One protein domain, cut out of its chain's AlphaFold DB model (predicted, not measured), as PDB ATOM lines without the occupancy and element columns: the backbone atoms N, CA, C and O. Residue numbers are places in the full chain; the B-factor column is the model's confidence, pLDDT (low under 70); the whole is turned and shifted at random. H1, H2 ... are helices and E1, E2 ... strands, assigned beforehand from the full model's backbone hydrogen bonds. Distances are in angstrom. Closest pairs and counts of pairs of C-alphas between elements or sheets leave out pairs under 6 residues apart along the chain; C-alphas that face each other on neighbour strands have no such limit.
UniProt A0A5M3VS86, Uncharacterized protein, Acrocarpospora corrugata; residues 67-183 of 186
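Overview. This is residues 67 to 183 of the 186 residues of an uncharacterized protein of Acrocarpospora corrugata (UniProt A0A5M3VS86). Look first for a strongly twisted sheet of four strands, with the long helix H3 packed on one face of it, mostly over E3, E4 and E2. H1 sits at one end of H3, by E1 and E2, and the short H2 packs on H3 toward its other end, away from the sheet. The printed part has 117 residues, with three named helices and four named strands in the order H1 E1 E2 E3 E4 H2 H3; the sheet runs E1 E2 E3 E4, antiparallel throughout, and the class is mixed, helices and strands. The whole is compact, with a radius of gyration of the C-alphas of 13.5 A, and spans 40 by 31 by 25 A.

Arrangement. Begin with the sheet: E1, residues 83 to 85, E2, residues 91 to 97, E3, residues 103 to 110, and E4, residues 115 to 121, form a meander, each strand the antiparallel neighbour of the one before, and each successive pair is a hairpin. E1 and E4 are its edge strands. Between E1 and E2, N 83 and O 93 are 2.8 A apart, within hydrogen-bond range. Between E2 and E3, look at N 94 and O 106, 3.0 A apart; between E3 and E4, at N 107 and O 118, 2.9 A apart. H1, residues 67 to 77, and H3, residues 154 to 172, are on one face of the sheet, in two layers, one of strands and one of helices. The closest C-alphas of E4 and H3 are those of Tyr 115 and Ala 157, 6.1 A apart; those of E3 and H3 are Tyr 104 and Ala 165, 6.9 A. H1 and H3 only just touch, with 3 pairs of C-alphas within 8 A, the closest being Asp 70 and Leu 154 at 6.2 A; H3 does so with residues 154 to 155 alone. They run the same way at a steep tilt of 51 degrees. H3 has a kink of 26 degrees near residue 166, and with residues 167 to 171 alone it touches H2, residues 130 to 133; the closest C-alphas are those of Gly 133 and Met 168, 6.1 A apart. H2 is not on the sheet. Every O i to N i+4 pair is within hydrogen-bond range in H1 and 14 of 15 are in H3, while H2 is too short for such a pair.

Along the chain. Find C-alpha 103 at (-21.431, 31.683, 20.621); from there E3 runs 23.0 A to C-alpha 110. E2 is 19.9 A long, E4 18.4 A and E1 6.3 A. H3 runs 26.2 A from C-alpha 154 to C-alpha 172 at (-31.626, 27.061, 27.114). H1 starts at C-alpha 67, (-21.207, 57.686, 14.137), and is 15.0 A long; H2 is 5.6 A.

Size, cuts and confidence. The two C-alphas farthest apart, those of Leu 68 and Gly 174, are 41.1 A apart. The printed part has no cut. The link from H2 to H3, residues 134 to 153, is long. The mean pLDDT of the printed part is 91.5, and residues 147 and 183 are under 70.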
ATOM      1  N   GLU A  67     -21.939  58.646  14.975       83.75
ATOM      2  CA  GLU A  67     -21.207  57.686  14.137       83.75
ATOM      3  C   GLU A  67     -19.705  57.632  14.458       83.75
ATOM      4  O   GLU A  67     -19.128  56.546  14.505       83.75
ATOM      5  N   LEU A  68     -19.073  58.784  14.714       82.44
ATOM      6  CA  LEU A  68     -17.666  58.856  15.112       82.44
ATOM      7  C   LEU A  68     -17.458  58.252  16.509       82.44
ATOM      8  O   LEU A  68     -16.503  57.508  16.732       82.44
ATOM      9  N   ASN A  69     -18.370  58.546  17.437       88.00
ATOM     10  CA  ASN A  69     -18.348  57.992  18.789       88.00
ATOM     11  C   ASN A  69     -18.561  56.477  18.782       88.00
ATOM     12  O   ASN A  69     -17.813  55.754  19.437       88.00
ATOM     13  N   ASP A  70     -19.480  55.982  17.959       93.38
ATOM     14  CA  ASP A  70     -19.721  54.555  17.773       93.38
ATOM     15  C   ASP A  70     -18.498  53.852  17.176       93.38
ATOM     16  O   ASP A  70     -18.123  52.778  17.638       93.38
ATOM     17  N   GLN A  71     -17.823  54.458  16.192       90.56
ATOM     18  CA  GLN A  71     -16.587  53.910  15.619       90.56
ATOM     19  C   GLN A  71     -15.448  53.838  16.640       90.56
ATOM     20  O   GLN A  71     -14.751  52.821  16.726       90.56
ATOM     21  N   ARG A  72     -15.252  54.898  17.433       90.75
ATOM     22  CA  ARG A  72     -14.268  54.915  18.528       90.75
ATOM     23  C   ARG A  72     -14.595  53.859  19.579       90.75
ATOM     24  O   ARG A  72     -13.706  53.125  20.001       90.75
ATOM     25  N   TYR A  73     -15.864  53.742  19.964       93.81
ATOM     26  CA  TYR A  73     -16.299  52.738  20.924       93.81
ATOM     27  C   TYR A  73     -16.081  51.320  20.386       93.81
ATOM     28  O   TYR A  73     -15.412  50.519  21.035       93.81
ATOM     29  N   ALA A  74     -16.562  51.026  19.174       94.94
ATOM     30  CA  ALA A  74     -16.439  49.711  18.558       94.94
ATOM     31  C   ALA A  74     -14.976  49.280  18.400       94.94
ATOM     32  O   ALA A  74     -14.627  48.155  18.748       94.94
ATOM     33  N   SER A  75     -14.104  50.180  17.938       92.19
ATOM     34  CA  SER A  75     -12.675  49.879  17.777       92.19
ATOM     35  C   SER A  75     -11.925  49.697  19.104       92.19
ATOM     36  O   SER A  75     -10.946  48.953  19.140       92.19
ATOM     37  N   GLY A  76     -12.369  50.351  20.183       92.56
ATOM     38  CA  GLY A  76     -11.710  50.301  21.492       92.56
ATOM     39  C   GLY A  76     -12.241  49.237  22.457       92.56
ATOM     40  O   GLY A  76     -11.473  48.729  23.270       92.56
ATOM     41  N   HIS A  77     -13.532  48.902  22.380       95.44
ATOM     42  CA  HIS A  77     -14.239  48.162  23.436       95.44
ATOM     43  C   HIS A  77     -14.988  46.923  22.942       95.44
ATOM     44  O   HIS A  77     -15.175  45.979  23.710       95.44
ATOM     45  N   MET A  78     -15.433  46.900  21.683       97.19
ATOM     46  CA  MET A  78     -16.173  45.753  21.157       97.19
ATOM     47  C   MET A  78     -15.229  44.612  20.729       97.19
ATOM     48  O   MET A  78     -14.026  44.816  20.544       97.19
ATOM     49  N   PRO A  79     -15.748  43.379  20.560       96.06
ATOM     50  CA  PRO A  79     -14.961  42.244  20.091       96.06
ATOM     51  C   PRO A  79     -14.216  42.538  18.782       96.06
ATOM     52  O   PRO A  79     -14.737  43.214  17.898       96.06
ATOM     53  N   ARG A  80     -13.019  41.968  18.604       93.69
ATOM     54  CA  ARG A  80     -12.175  42.196  17.408       93.69
ATOM     55  C   ARG A  80     -12.814  41.769  16.080       93.69
ATOM     56  O   ARG A  80     -12.363  42.200  15.029       93.69
ATOM     57  N   ASN A  81     -13.825  40.905  16.121       93.94
ATOM     58  CA  ASN A  81     -14.629  40.485  14.969       93.94
ATOM     59  C   ASN A  81     -15.832  41.410  14.706       93.94
ATOM     60  O   ASN A  81     -16.716  41.043  13.936       93.94
ATOM     61  N   THR A  82     -15.899  42.571  15.358       96.50
ATOM     62  CA  THR A  82     -16.949  43.561  15.120       96.50
ATOM     63  C   THR A  82     -16.716  44.229  13.772       96.50
ATOM     64  O   THR A  82     -15.656  44.802  13.525       96.50
ATOM     65  N   VAL A  83     -17.716  44.168  12.898       93.56
ATOM     66  CA  VAL A  83     -17.675  44.737  11.551       93.56
ATOM     67  C   VAL A  83     -18.851  45.676  11.342       93.56
ATOM     68  O   VAL A  83     -19.983  45.386  11.733       93.56
ATOM     69  N   PHE A  84     -18.590  46.811  10.700       92.44
ATOM     70  CA  PHE A  84     -19.651  47.703  10.257       92.44
ATOM     71  C   PHE A  84     -20.208  47.213   8.920       92.44
ATOM     72  O   PHE A  84     -19.473  47.069   7.943       92.44
ATOM     73  N   VAL A  85     -21.512  46.964   8.875       89.31
ATOM     74  CA  VAL A  85     -22.245  46.572   7.671       89.31
ATOM     75  C   VAL A  85     -23.014  47.789   7.186       89.31
ATOM     76  O   VAL A  85     -23.780  48.374   7.942       89.31
ATOM     77  N   ASP A  86     -22.813  48.178   5.928       81.12
ATOM     78  CA  ASP A  86     -23.469  49.353   5.340       81.12
ATOM     79  C   ASP A  86     -24.774  48.999   4.602       81.12
ATOM     80  O   ASP A  86     -25.725  49.778   4.576       81.12
ATOM     81  N   ARG A  87     -24.856  47.792   4.022       78.75
ATOM     82  CA  ARG A  87     -26.009  47.311   3.239       78.75
ATOM     83  C   ARG A  87     -26.294  45.829   3.523       78.75
ATOM     84  O   ARG A  87     -25.343  45.087   3.755       78.75
ATOM     85  N   PRO A  88     -27.565  45.373   3.468       80.06
ATOM     86  CA  PRO A  88     -28.780  46.139   3.150       80.06
ATOM     87  C   PRO A  88     -29.325  46.960   4.330       80.06
ATOM     88  O   PRO A  88     -30.160  47.837   4.133       80.06
ATOM     89  N   SER A  89     -28.860  46.694   5.550       84.06
ATOM     90  CA  SER A  89     -29.157  47.491   6.740       84.06
ATOM     91  C   SER A  89     -27.855  47.954   7.370       84.06
ATOM     92  O   SER A  89     -26.934  47.157   7.529       84.06
ATOM     93  N   ARG A  90     -27.801  49.237   7.728       89.62
ATOM     94  CA  ARG A  90     -26.615  49.869   8.302       89.62
ATOM     95  C   ARG A  90     -26.523  49.577   9.802       89.62
ATOM     96  O   ARG A  90     -27.472  49.871  10.528       89.62
ATOM     97  N   GLY A  91     -25.417  49.003  10.266       94.88
ATOM     98  CA  GLY A  91     -25.235  48.632  11.672       94.88
ATOM     99  C   GLY A  91     -23.956  47.847  11.948       94.88
ATOM    100  O   GLY A  91     -23.124  47.654  11.067       94.88
ATOM    101  N   TRP A  92     -23.804  47.386  13.183       97.19
ATOM    102  CA  TRP A  92     -22.629  46.665  13.666       97.19
ATOM    103  C   TRP A  92     -22.942  45.182  13.835       97.19
ATOM    104  O   TRP A  92     -23.812  44.823  14.624       97.19
ATOM    105  N   CYS A  93     -22.226  44.320  13.118       97.62
ATOM    106  CA  CYS A  93     -22.295  42.871  13.276       97.62
ATOM    107  C   CYS A  93     -21.122  42.394  14.131       97.62
ATOM    108  O   CYS A  93     -19.987  42.809  13.902       97.62
ATOM    109  N   TYR A  94     -21.381  41.543  15.116       98.25
ATOM    110  CA  TYR A  94     -20.356  41.026  16.016       98.25
ATOM    111  C   TYR A  94     -20.776  39.672  16.582       98.25
ATOM    112  O   TYR A  94     -21.965  39.395  16.727       98.25
ATOM    113  N   SER A  95     -19.804  38.833  16.939       98.31
ATOM    114  CA  SER A  95     -20.078  37.603  17.691       98.31
ATOM    115  C   SER A  95     -19.416  37.646  19.055       98.31
ATOM    116  O   SER A  95     -18.251  38.028  19.171       98.31
ATOM    117  N   ILE A  96     -20.143  37.199  20.071       97.94
ATOM    118  CA  ILE A  96     -19.672  37.064  21.448       97.94
ATOM    119  C   ILE A  96     -19.740  35.608  21.885       97.94
ATOM    120  O   ILE A  96     -20.562  34.834  21.397       97.94
ATOM    121  N   ARG A  97     -18.876  35.243  22.832       97.88
ATOM    122  CA  ARG A  97     -18.985  33.988  23.570       97.88
ATOM    123  C   ARG A  97     -19.525  34.303  24.958       97.88
ATOM    124  O   ARG A  97     -18.947  35.133  25.655       97.88
ATOM    125  N   SER A  98     -20.627  33.672  25.330       96.81
ATOM    126  CA  SER A  98     -21.206  33.790  26.664       96.81
ATOM    127  C   SER A  98     -20.334  33.102  27.721       96.81
ATOM    128  O   SER A  98     -19.411  32.347  27.400       96.81
ATOM    129  N   GLN A  99     -20.662  33.313  28.998       92.00
ATOM    130  CA  GLN A  99     -19.947  32.676  30.112       92.00
ATOM    131  C   GLN A  99     -20.046  31.141  30.097       92.00
ATOM    132  O   GLN A  99     -19.124  30.470  30.553       92.00
ATOM    133  N   MET A 100     -21.109  30.565  29.522       93.12
ATOM    134  CA  MET A 100     -21.257  29.106  29.373       93.12
ATOM    135  C   MET A 100     -20.661  28.579  28.056       93.12
ATOM    136  O   MET A 100     -20.847  27.419  27.694       93.12
ATOM    137  N   GLY A 101     -19.921  29.419  27.328       93.62
ATOM    138  CA  GLY A 101     -19.142  29.019  26.162       93.62
ATOM    139  C   GLY A 101     -19.913  28.984  24.843       93.62
ATOM    140  O   GLY A 101     -19.289  28.717  23.809       93.62
ATOM    141  N   ARG A 102     -21.217  29.288  24.832       96.94
ATOM    142  CA  ARG A 102     -22.021  29.365  23.605       96.94
ATOM    143  C   ARG A 102     -21.685  30.638  22.831       96.94
ATOM    144  O   ARG A 102     -21.387  31.678  23.411       96.94
ATOM    145  N   VAL A 103     -21.692  30.543  21.505       98.00
ATOM    146  CA  VAL A 103     -21.431  31.683  20.621       98.00
ATOM    147  C   VAL A 103     -22.752  32.252  20.131       98.00
ATOM    148  O   VAL A 103     -23.620  31.497  19.702       98.00
ATOM    149  N   TYR A 104     -22.861  33.576  20.176       98.25
ATOM    150  CA  TYR A 104     -23.991  34.339  19.667       98.25
ATOM    151  C   TYR A 104     -23.484  35.359  18.653       98.25
ATOM    152  O   TYR A 104     -22.557  36.108  18.959       98.25
ATOM    153  N   THR A 105     -24.083  35.399  17.466       98.31
ATOM    154  CA  THR A 105     -23.842  36.437  16.457       98.31
ATOM    155  C   THR A 105     -25.005  37.411  16.476       98.31
ATOM    156  O   THR A 105     -26.166  37.010  16.404       98.31
ATOM    157  N   LEU A 106     -24.680  38.692  16.589       98.38
ATOM    158  CA  LEU A 106     -25.606  39.771  16.884       98.38
ATOM    159  C   LEU A 106     -25.432  40.915  15.883       98.38
ATOM    160  O   LEU A 106     -24.342  41.137  15.352       98.38
ATOM    161  N   PHE A 107     -26.505  41.670  15.666       97.81
ATOM    162  CA  PHE A 107     -26.507  42.849  14.809       97.81
ATOM    163  C   PHE A 107     -27.138  44.048  15.517       97.81
ATOM    164  O   PHE A 107     -28.333  44.040  15.798       97.81
ATOM    165  N   ALA A 108     -26.346  45.084  15.804       97.69
ATOM    166  CA  ALA A 108     -26.805  46.333  16.405       97.69
ATOM    167  C   ALA A 108     -27.088  47.387  15.327       97.69
ATOM    168  O   ALA A 108     -26.183  47.844  14.627       97.69
ATOM    169  N   LYS A 109     -28.346  47.810  15.215       95.56
ATOM    170  CA  LYS A 109     -28.823  48.804  14.250       95.56
ATOM    171  C   LYS A 109     -29.388  50.010  14.979       95.56
ATOM    172  O   LYS A 109     -30.271  49.859  15.815       95.56
ATOM    173  N   PHE A 110     -28.952  51.208  14.607       94.31
ATOM    174  CA  PHE A 110     -29.596  52.432  15.073       94.31
ATOM    175  C   PHE A 110     -30.827  52.745  14.219       94.31
ATOM    176  O   PHE A 110     -30.720  52.866  12.997       94.31
ATOM    177  N   ASP A 111     -31.989  52.890  14.845       90.50
ATOM    178  CA  ASP A 111     -33.269  53.110  14.154       90.50
ATOM    179  C   ASP A 111     -33.640  54.588  13.944       90.50
ATOM    180  O   ASP A 111     -34.678  54.893  13.363       90.50
ATOM    181  N   GLY A 112     -32.781  55.508  14.384       89.25
ATOM    182  CA  GLY A 112     -33.047  56.948  14.395       89.25
ATOM    183  C   GLY A 112     -33.179  57.512  15.808       89.25
ATOM    184  O   GLY A 112     -32.966  58.708  15.996       89.25
ATOM    185  N   ARG A 113     -33.452  56.656  16.796       90.06
ATOM    186  CA  ARG A 113     -33.540  57.025  18.209       90.06
ATOM    187  C   ARG A 113     -32.682  56.130  19.095       90.06
ATOM    188  O   ARG A 113     -31.931  56.654  19.906       90.06
ATOM    189  N   ASN A 114     -32.791  54.815  18.924       93.75
ATOM    190  CA  ASN A 114     -32.145  53.819  19.766       93.75
ATOM    191  C   ASN A 114     -31.430  52.756  18.920       93.75
ATOM    192  O   ASN A 114     -31.769  52.488  17.765       93.75
ATOM    193  N   TYR A 115     -30.450  52.110  19.535       96.06
ATOM    194  CA  TYR A 115     -29.860  50.868  19.080       96.06
ATOM    195  C   TYR A 115     -30.773  49.684  19.392       96.06
ATOM    196  O   TYR A 115     -31.069  49.384  20.548       96.06
ATOM    197  N   GLN A 116     -31.171  48.997  18.328       96.75
ATOM    198  CA  GLN A 116     -31.880  47.725  18.324       96.75
ATOM    199  C   GLN A 116     -30.863  46.612  18.086       96.75
ATOM    200  O   GLN A 116     -30.077  46.707  17.142       96.75
ATOM    201  N   VAL A 117     -30.869  45.560  18.905       97.44
ATOM    202  CA  VAL A 117     -29.979  44.407  18.704       97.44
ATOM    203  C   VAL A 117     -30.792  43.207  18.252       97.44
ATOM    204  O   VAL A 117     -31.786  42.855  18.878       97.44
ATOM    205  N   TYR A 118     -30.349  42.578  17.173       96.94
ATOM    206  CA  TYR A 118     -30.952  41.383  16.600       96.94
ATOM    207  C   TYR A 118     -30.033  40.186  16.804       96.94
ATOM    208  O   TYR A 118     -28.820  40.290  16.611       96.94
ATOM    209  N   LEU A 119     -30.622  39.049  17.154       97.44
ATOM    210  CA  LEU A 119     -29.966  37.753  17.125       97.44
ATOM    211  C   LEU A 119     -29.926  37.237  15.686       97.44
ATOM    212  O   LEU A 119     -30.967  37.078  15.054       97.44
ATOM    213  N   LEU A 120     -28.724  36.969  15.182       96.12
ATOM    214  CA  LEU A 120     -28.526  36.318  13.887       96.12
ATOM    215  C   LEU A 120     -28.305  34.816  14.058       96.12
ATOM    216  O   LEU A 120     -28.907  34.025  13.344       96.12
ATOM    217  N   GLU A 121     -27.459  34.431  15.018       96.81
ATOM    218  CA  GLU A 121     -27.171  33.032  15.338       96.81
ATOM    219  C   GLU A 121     -26.959  32.853  16.850       96.81
ATOM    220  O   GLU A 121     -26.342  33.726  17.467       96.81
ATOM    221  N   PRO A 122     -27.382  31.728  17.455       96.06
ATOM    222  CA  PRO A 122     -28.186  30.664  16.845       96.06
ATOM    223  C   PRO A 122     -29.624  31.118  16.550       96.06
ATOM    224  O   PRO A 122     -30.118  32.060  17.168       96.06
ATOM    225  N   GLN A 123     -30.316  30.428  15.642       93.31
ATOM    226  CA  GLN A 123     -31.730  30.695  15.360       93.31
ATOM    227  C   GLN A 123     -32.624  30.255  16.533       93.31
ATOM    228  O   GLN A 123     -32.957  29.080  16.674       93.31
ATOM    229  N   LEU A 124     -32.991  31.205  17.396       91.75
ATOM    230  CA  LEU A 124     -33.865  30.988  18.562       91.75
ATOM    231  C   LEU A 124     -35.233  31.670  18.422       91.75
ATOM    232  O   LEU A 124     -36.131  31.441  19.235       91.75
ATOM    233  N   GLN A 125     -35.403  32.514  17.406       84.00
ATOM    234  CA  GLN A 125     -36.646  33.222  17.138       84.00
ATOM    235  C   GLN A 125     -37.800  32.237  16.906       84.00
ATOM    236  O   GLN A 125     -37.672  31.269  16.162       84.00
ATOM    237  N   GLY A 126     -38.925  32.459  17.589       81.94
ATOM    238  CA  GLY A 126     -40.077  31.547  17.562       81.94
ATOM    239  C   GLY A 126     -39.939  30.302  18.449       81.94
ATOM    240  O   GLY A 126     -40.942  29.636  18.693       81.94
ATOM    241  N   HIS A 127     -38.746  30.016  18.981       85.38
ATOM    242  CA  HIS A 127     -38.520  28.961  19.975       85.38
ATOM    243  C   HIS A 127     -38.504  29.498  21.405       85.38
ATOM    244  O   HIS A 127     -38.952  28.814  22.320       85.38
ATOM    245  N   VAL A 128     -38.015  30.726  21.590       85.94
ATOM    246  CA  VAL A 128     -38.017  31.431  22.874       85.94
ATOM    247  C   VAL A 128     -38.797  32.732  22.716       85.94
ATOM    248  O   VAL A 128     -38.544  33.504  21.793       85.94
ATOM    249  N   GLY A 129     -39.778  32.955  23.592       83.25
ATOM    250  CA  GLY A 129     -40.635  34.142  23.552       83.25
ATOM    251  C   GLY A 129     -40.085  35.322  24.355       83.25
ATOM    252  O   GLY A 129     -39.227  35.159  25.226       83.25
ATOM    253  N   VAL A 130     -40.652  36.513  24.130       84.94
ATOM    254  CA  VAL A 130     -40.254  37.750  24.826       84.94
ATOM    255  C   VAL A 130     -40.404  37.639  26.347       84.94
ATOM    256  O   VAL A 130     -39.527  38.082  27.078       84.94
ATOM    257  N   HIS A 131     -41.453  36.968  26.825       84.31
ATOM    258  CA  HIS A 131     -41.689  36.761  28.257       84.31
ATOM    259  C   HIS A 131     -40.757  35.717  28.885       84.31
ATOM    260  O   HIS A 131     -40.580  35.716  30.093       84.31
ATOM    261  N   GLN A 132     -40.154  34.839  28.077       84.94
ATOM    262  CA  GLN A 132     -39.300  33.762  28.576       84.94
ATOM    263  C   GLN A 132     -37.817  34.120  28.504       84.94
ATOM    264  O   GLN A 132     -37.076  33.864  29.446       84.94
ATOM    265  N   GLY A 133     -37.374  34.698  27.389       89.56
ATOM    266  CA  GLY A 133     -35.961  34.957  27.129       89.56
ATOM    267  C   GLY A 133     -35.698  36.303  26.480       89.56
ATOM    268  O   GLY A 133     -34.645  36.469  25.872       89.56
ATOM    269  N   HIS A 134     -36.634  37.255  26.581       92.69
ATOM    270  CA  HIS A 134     -36.449  38.625  26.085       92.69
ATOM    271  C   HIS A 134     -36.063  38.673  24.601       92.69
ATOM    272  O   HIS A 134     -35.259  39.501  24.183       92.69
ATOM    273  N   LEU A 135     -36.628  37.761  23.806       93.44
ATOM    274  CA  LEU A 135     -36.424  37.665  22.364       93.44
ATOM    275  C   LEU A 135     -37.777  37.781  21.652       93.44
ATOM    276  O   LEU A 135     -38.686  36.980  21.880       93.44
ATOM    277  N   TYR A 136     -37.924  38.799  20.812       92.19
ATOM    278  CA  TYR A 136     -39.086  38.963  19.945       92.19
ATOM    279  C   TYR A 136     -39.065  37.936  18.806       92.19
ATOM    280  O   TYR A 136     -38.024  37.389  18.439       92.19
ATOM    281  N   SER A 137     -40.232  37.680  18.211       91.44
ATOM    282  CA  SER A 137     -40.381  36.718  17.109       91.44
ATOM    283  C   SER A 137     -39.632  37.115  15.832       91.44
ATOM    284  O   SER A 137     -39.366  36.254  14.998       91.44
ATOM    285  N   ASP A 138     -39.265  38.389  15.684       90.62
ATOM    286  CA  ASP A 138     -38.426  38.911  14.601       90.62
ATOM    287  C   ASP A 138     -36.914  38.818  14.903       90.62
ATOM    288  O   ASP A 138     -36.095  39.324  14.137       90.62
ATOM    289  N   GLY A 139     -36.536  38.184  16.018       92.69
ATOM    290  CA  GLY A 139     -35.149  38.030  16.457       92.69
ATOM    291  C   GLY A 139     -34.584  39.252  17.182       92.69
ATOM    292  O   GLY A 139     -33.421  39.233  17.585       92.69
ATOM    293  N   ARG A 140     -35.372  40.314  17.378       94.88
ATOM    294  CA  ARG A 140     -34.946  41.475  18.159       94.88
ATOM    295  C   ARG A 140     -34.874  41.130  19.645       94.88
ATOM    296  O   ARG A 140     -35.784  40.512  20.193       94.88
ATOM    297  N   ILE A 141     -33.816  41.559  20.316       95.12
ATOM    298  CA  ILE A 141     -33.665  41.414  21.764       95.12
ATOM    299  C   ILE A 141     -34.415  42.555  22.454       95.12
ATOM    300  O   ILE A 141     -34.290  43.716  22.065       95.12
ATOM    301  N   CYS A 142     -35.169  42.232  23.501       92.94
ATOM    302  CA  CYS A 142     -35.781  43.220  24.375       92.94
ATOM    303  C   CYS A 142     -34.721  43.798  25.323       92.94
ATOM    304  O   CYS A 142     -34.386  43.200  26.345       92.94
ATOM    305  N   LEU A 143     -34.147  44.947  24.966       92.00
ATOM    306  CA  LEU A 143     -33.111  45.602  25.765       92.00
ATOM    307  C   LEU A 143     -33.673  46.621  26.756       92.00
ATOM    308  O   LEU A 143     -32.913  47.126  27.572       92.00
ATOM    309  N   SER A 144     -34.950  46.976  26.723       86.25
ATOM    310  CA  SER A 144     -35.552  47.921  27.672       86.25
ATOM    311  C   SER A 144     -37.063  47.738  27.744       86.25
ATOM    312  O   SER A 144     -37.659  47.082  26.892       86.25
ATOM    313  N   ASP A 145     -37.654  48.303  28.792       78.69
ATOM    314  CA  ASP A 145     -39.095  48.393  29.025       78.69
ATOM    315  C   ASP A 145     -39.785  49.456  28.152       78.69
ATOM    316  O   ASP A 145     -41.007  49.433  28.006       78.69
ATOM    317  N   ASP A 146     -39.020  50.347  27.519       74.38
ATOM    318  CA  ASP A 146     -39.536  51.290  26.531       74.38
ATOM    319  C   ASP A 146     -40.203  50.571  25.346       74.38
ATOM    320  O   ASP A 146     -39.742  49.526  24.886       74.38
ATOM    321  N   ASN A 147     -41.221  51.207  24.747       64.31
ATOM    322  CA  ASN A 147     -42.011  50.696  23.605       64.31
ATOM    323  C   ASN A 147     -41.197  50.235  22.380       64.31
ATOM    324  O   ASN A 147     -41.748  49.640  21.455       64.31
ATOM    325  N   ASN A 148     -39.907  50.556  22.331       72.75
ATOM    326  CA  ASN A 148     -39.022  50.187  21.239       72.75
ATOM    327  C   ASN A 148     -37.830  49.326  21.680       72.75
ATOM    328  O   ASN A 148     -36.996  49.017  20.842       72.75
ATOM    329  N   SER A 149     -37.735  48.980  22.966       81.25
ATOM    330  CA  SER A 149     -36.842  47.968  23.546       81.25
ATOM    331  C   SER A 149     -35.364  48.050  23.149       81.25
ATOM    332  O   SER A 149     -34.674  47.033  23.105       81.25
ATOM    333  N   GLY A 150     -34.882  49.256  22.848       92.00
ATOM    334  CA  GLY A 150     -33.505  49.536  22.454       92.00
ATOM    335  C   GLY A 150     -32.737  50.306  23.526       92.00
ATOM    336  O   GLY A 150     -33.263  50.593  24.601       92.00
ATOM    337  N   GLN A 151     -31.494  50.660  23.212       94.88
ATOM    338  CA  GLN A 151     -30.610  51.447  24.081       94.88
ATOM    339  C   GLN A 151     -30.122  52.720  23.374       94.88
ATOM    340  O   GLN A 151     -29.985  52.699  22.150       94.88
ATOM    341  N   PRO A 152     -29.870  53.837  24.075       92.94
ATOM    342  CA  PRO A 152     -29.552  55.102  23.411       92.94
ATOM    343  C   PRO A 152     -28.133  55.141  22.818       92.94
ATOM    344  O   PRO A 152     -27.888  55.901  21.879       92.94
ATOM    345  N   SER A 153     -27.219  54.295  23.298       93.75
ATOM    346  CA  SER A 153     -25.845  54.185  22.795       93.75
ATOM    347  C   SER A 153     -25.482  52.771  22.322       93.75
ATOM    348  O   SER A 153     -26.093  51.776  22.724       93.75
ATOM    349  N   LEU A 154     -24.455  52.670  21.467       96.88
ATOM    350  CA  LEU A 154     -23.892  51.379  21.061       96.88
ATOM    351  C   LEU A 154     -23.293  50.626  22.259       96.88
ATOM    352  O   LEU A 154     -23.362  49.400  22.311       96.88
ATOM    353  N   GLU A 155     -22.743  51.358  23.229       96.12
ATOM    354  CA  GLU A 155     -22.178  50.819  24.465       96.12
ATOM    355  C   GLU A 155     -23.219  50.089  25.312       96.12
ATOM    356  O   GLU A 155     -23.042  48.917  25.658       96.12
ATOM    357  N   GLU A 156     -24.338  50.745  25.606       95.50
ATOM    358  CA  GLU A 156     -25.422  50.152  26.389       95.50
ATOM    359  C   GLU A 156     -26.088  48.999  25.634       95.50
ATOM    360  O   GLU A 156     -26.407  47.965  26.223       95.50
ATOM    361  N   ALA A 157     -26.250  49.126  24.313       97.44
ATOM    362  CA  ALA A 157     -26.783  48.050  23.484       97.44
ATOM    363  C   ALA A 157     -25.884  46.807  23.509       97.44
ATOM    364  O   ALA A 157     -26.375  45.688  23.665       97.44
ATOM    365  N   TYR A 158     -24.570  47.000  23.372       98.19
ATOM    366  CA  TYR A 158     -23.581  45.927  23.415       98.19
ATOM    367  C   TYR A 158     -23.503  45.275  24.799       98.19
ATOM    368  O   TYR A 158     -23.609  44.058  24.924       98.19
ATOM    369  N   SER A 159     -23.333  46.067  25.854       97.06
ATOM    370  CA  SER A 159     -23.195  45.536  27.214       97.06
ATOM    371  C   SER A 159     -24.438  44.747  27.636       97.06
ATOM    372  O   SER A 159     -24.329  43.643  28.180       97.06
ATOM    373  N   LYS A 160     -25.634  45.249  27.305       96.31
ATOM    374  CA  LYS A 160     -26.887  44.561  27.618       96.31
ATOM    375  C   LYS A 160     -27.121  43.317  26.760       96.31
ATOM    376  O   LYS A 160     -27.659  42.339  27.275       96.31
ATOM    377  N   SER A 161     -26.668  43.291  25.502       97.25
ATOM    378  CA  SER A 161     -26.736  42.080  24.670       97.25
ATOM    379  C   SER A 161     -25.782  40.977  25.153       97.25
ATOM    380  O   SER A 161     -26.129  39.796  25.096       97.25
ATOM    381  N   VAL A 162     -24.624  41.341  25.716       97.44
ATOM    382  CA  VAL A 162     -23.707  40.395  26.376       97.44
ATOM    383  C   VAL A 162     -24.341  39.779  27.623       97.44
ATOM    384  O   VAL A 162     -24.279  38.558  27.813       97.44
ATOM    385  N   LEU A 163     -24.988  40.601  28.456       95.81
ATOM    386  CA  LEU A 163     -25.731  40.114  29.621       95.81
ATOM    387  C   LEU A 163     -26.878  39.190  29.192       95.81
ATOM    388  O   LEU A 163     -27.036  38.098  29.743       95.81
ATOM    389  N   TRP A 164     -27.628  39.589  28.162       96.50
ATOM    390  CA  TRP A 164     -28.692  38.779  27.580       96.50
ATOM    391  C   TRP A 164     -28.190  37.415  27.102       96.50
ATOM    392  O   TRP A 164     -28.802  36.411  27.443       96.50
ATOM    393  N   ALA A 165     -27.059  37.347  26.393       97.50
ATOM    394  CA  ALA A 165     -26.519  36.082  25.888       97.50
ATOM    395  C   ALA A 165     -26.184  35.100  27.021       97.50
ATOM    396  O   ALA A 165     -26.425  33.901  26.908       97.50
ATOM    397  N   THR A 166     -25.681  35.617  28.145       95.19
ATOM    398  CA  THR A 166     -25.439  34.803  29.344       95.19
ATOM    399  C   THR A 166     -26.751  34.340  29.982       95.19
ATOM    400  O   THR A 166     -26.868  33.184  30.377       95.19
ATOM    401  N   GLY A 167     -27.766  35.207  30.047       95.12
ATOM    402  CA  GLY A 167     -29.090  34.837  30.556       95.12
ATOM    403  C   GLY A 167     -29.817  33.840  29.649       95.12
ATOM    404  O   GLY A 167     -30.523  32.960  30.135       95.12
ATOM    405  N   MET A 168     -29.603  33.924  28.337       96.62
ATOM    406  CA  MET A 168     -30.177  32.999  27.366       96.62
ATOM    407  C   MET A 168     -29.625  31.584  27.538       96.62
ATOM    408  O   MET A 168     -30.377  30.626  27.401       96.62
ATOM    409  N   ASP A 169     -28.358  31.413  27.920       96.25
ATOM    410  CA  ASP A 169     -27.846  30.070  28.217       96.25
ATOM    411  C   ASP A 169     -28.582  29.404  29.387       96.25
ATOM    412  O   ASP A 169     -28.827  28.198  29.347       96.25
ATOM    413  N   VAL A 170     -28.982  30.185  30.395       95.44
ATOM    414  CA  VAL A 170     -29.789  29.705  31.529       95.44
ATOM    415  C   VAL A 170     -31.181  29.276  31.055       95.44
ATOM    416  O   VAL A 170     -31.656  28.205  31.434       95.44
ATOM    417  N   VAL A 171     -31.787  30.048  30.147       94.62
ATOM    418  CA  VAL A 171     -33.065  29.689  29.506       94.62
ATOM    419  C   VAL A 171     -32.948  28.404  28.695       94.62
ATOM    420  O   VAL A 171     -33.781  27.509  28.821       94.62
ATOM    421  N   LEU A 172     -31.886  28.265  27.903       94.25
ATOM    422  CA  LEU A 172     -31.626  27.061  27.114       94.25
ATOM    423  C   LEU A 172     -31.313  25.834  27.984       94.25
ATOM    424  O   LEU A 172     -31.490  24.708  27.525       94.25
ATOM    425  N   ALA A 173     -30.877  26.036  29.228       94.25
ATOM    426  CA  ALA A 173     -30.727  24.979  30.225       94.25
ATOM    427  C   ALA A 173     -32.050  24.607  30.932       94.25
ATOM    428  O   ALA A 173     -32.052  23.705  31.765       94.25
ATOM    429  N   GLY A 174     -33.168  25.259  30.590       92.00
ATOM    430  CA  GLY A 174     -34.505  24.952  31.106       92.00
ATOM    431  C   GLY A 174     -34.946  25.786  32.311       92.00
ATOM    432  O   GLY A 174     -35.966  25.466  32.916       92.00
ATOM    433  N   TYR A 175     -34.206  26.839  32.664       92.19
ATOM    434  CA  TYR A 175     -34.529  27.724  33.785       92.19
ATOM    435  C   TYR A 175     -35.125  29.056  33.313       92.19
ATOM    436  O   TYR A 175     -35.092  29.400  32.132       92.19
ATOM    437  N   THR A 176     -35.663  29.839  34.243       90.94
ATOM    438  CA  THR A 176     -36.175  31.179  33.943       90.94
ATOM    439  C   THR A 176     -35.027  32.162  33.688       90.94
ATOM    440  O   THR A 176     -33.954  32.051  34.283       90.94
ATOM    441  N   PHE A 177     -35.238  33.146  32.807       92.44
ATOM    442  CA  PHE A 177     -34.226  34.161  32.515       92.44
ATOM    443  C   PHE A 177     -33.853  34.952  33.786       92.44
ATOM    444  O   PHE A 177     -34.731  35.595  34.370       92.44
ATOM    445  N   PRO A 178     -32.572  34.961  34.195       90.81
ATOM    446  CA  PRO A 178     -32.178  35.345  35.554       90.81
ATOM    447  C   PRO A 178     -32.056  36.858  35.778       90.81
ATOM    448  O   PRO A 178     -31.927  37.302  36.914       90.81
ATOM    449  N   PHE A 179     -32.066  37.666  34.715       89.62
ATOM    450  CA  PHE A 179     -31.812  39.112  34.795       89.62
ATOM    451  C   PHE A 179     -33.078  39.945  34.559       89.62
ATOM    452  O   PHE A 179     -33.034  40.987  33.907       89.62
ATOM    453  N   SER A 180     -34.222  39.468  35.054       81.12
ATOM    454  CA  SER A 180     -35.501  40.171  34.962       81.12
ATOM    455  C   SER A 180     -36.268  40.067  36.273       81.12
ATOM    456  O   SER A 180     -36.524  38.970  36.753       81.12
ATOM    457  N   VAL A 181     -36.666  41.211  36.834       76.31
ATOM    458  CA  VAL A 181     -37.463  41.255  38.073       76.31
ATOM    459  C   VAL A 181     -38.857  40.656  37.898       76.31
ATOM    460  O   VAL A 181     -39.411  40.133  38.851       76.31
ATOM    461  N   ASN A 182     -39.383  40.643  36.669       70.25
ATOM    462  CA  ASN A 182     -40.667  40.016  36.337       70.25
ATOM    463  C   ASN A 182     -40.643  38.482  36.468       70.25
ATOM    464  O   ASN A 182     -41.681  37.848  36.329       70.25
ATOM    465  N   ASN A 183     -39.458  37.908  36.684       67.94
ATOM    466  CA  ASN A 183     -39.217  36.477  36.826       67.94
ATOM    467  C   ASN A 183     -38.832  36.084  38.261       67.94
ATOM    468  O   ASN A 183     -38.467  34.933  38.499       67.94
TER     469      ASN A 183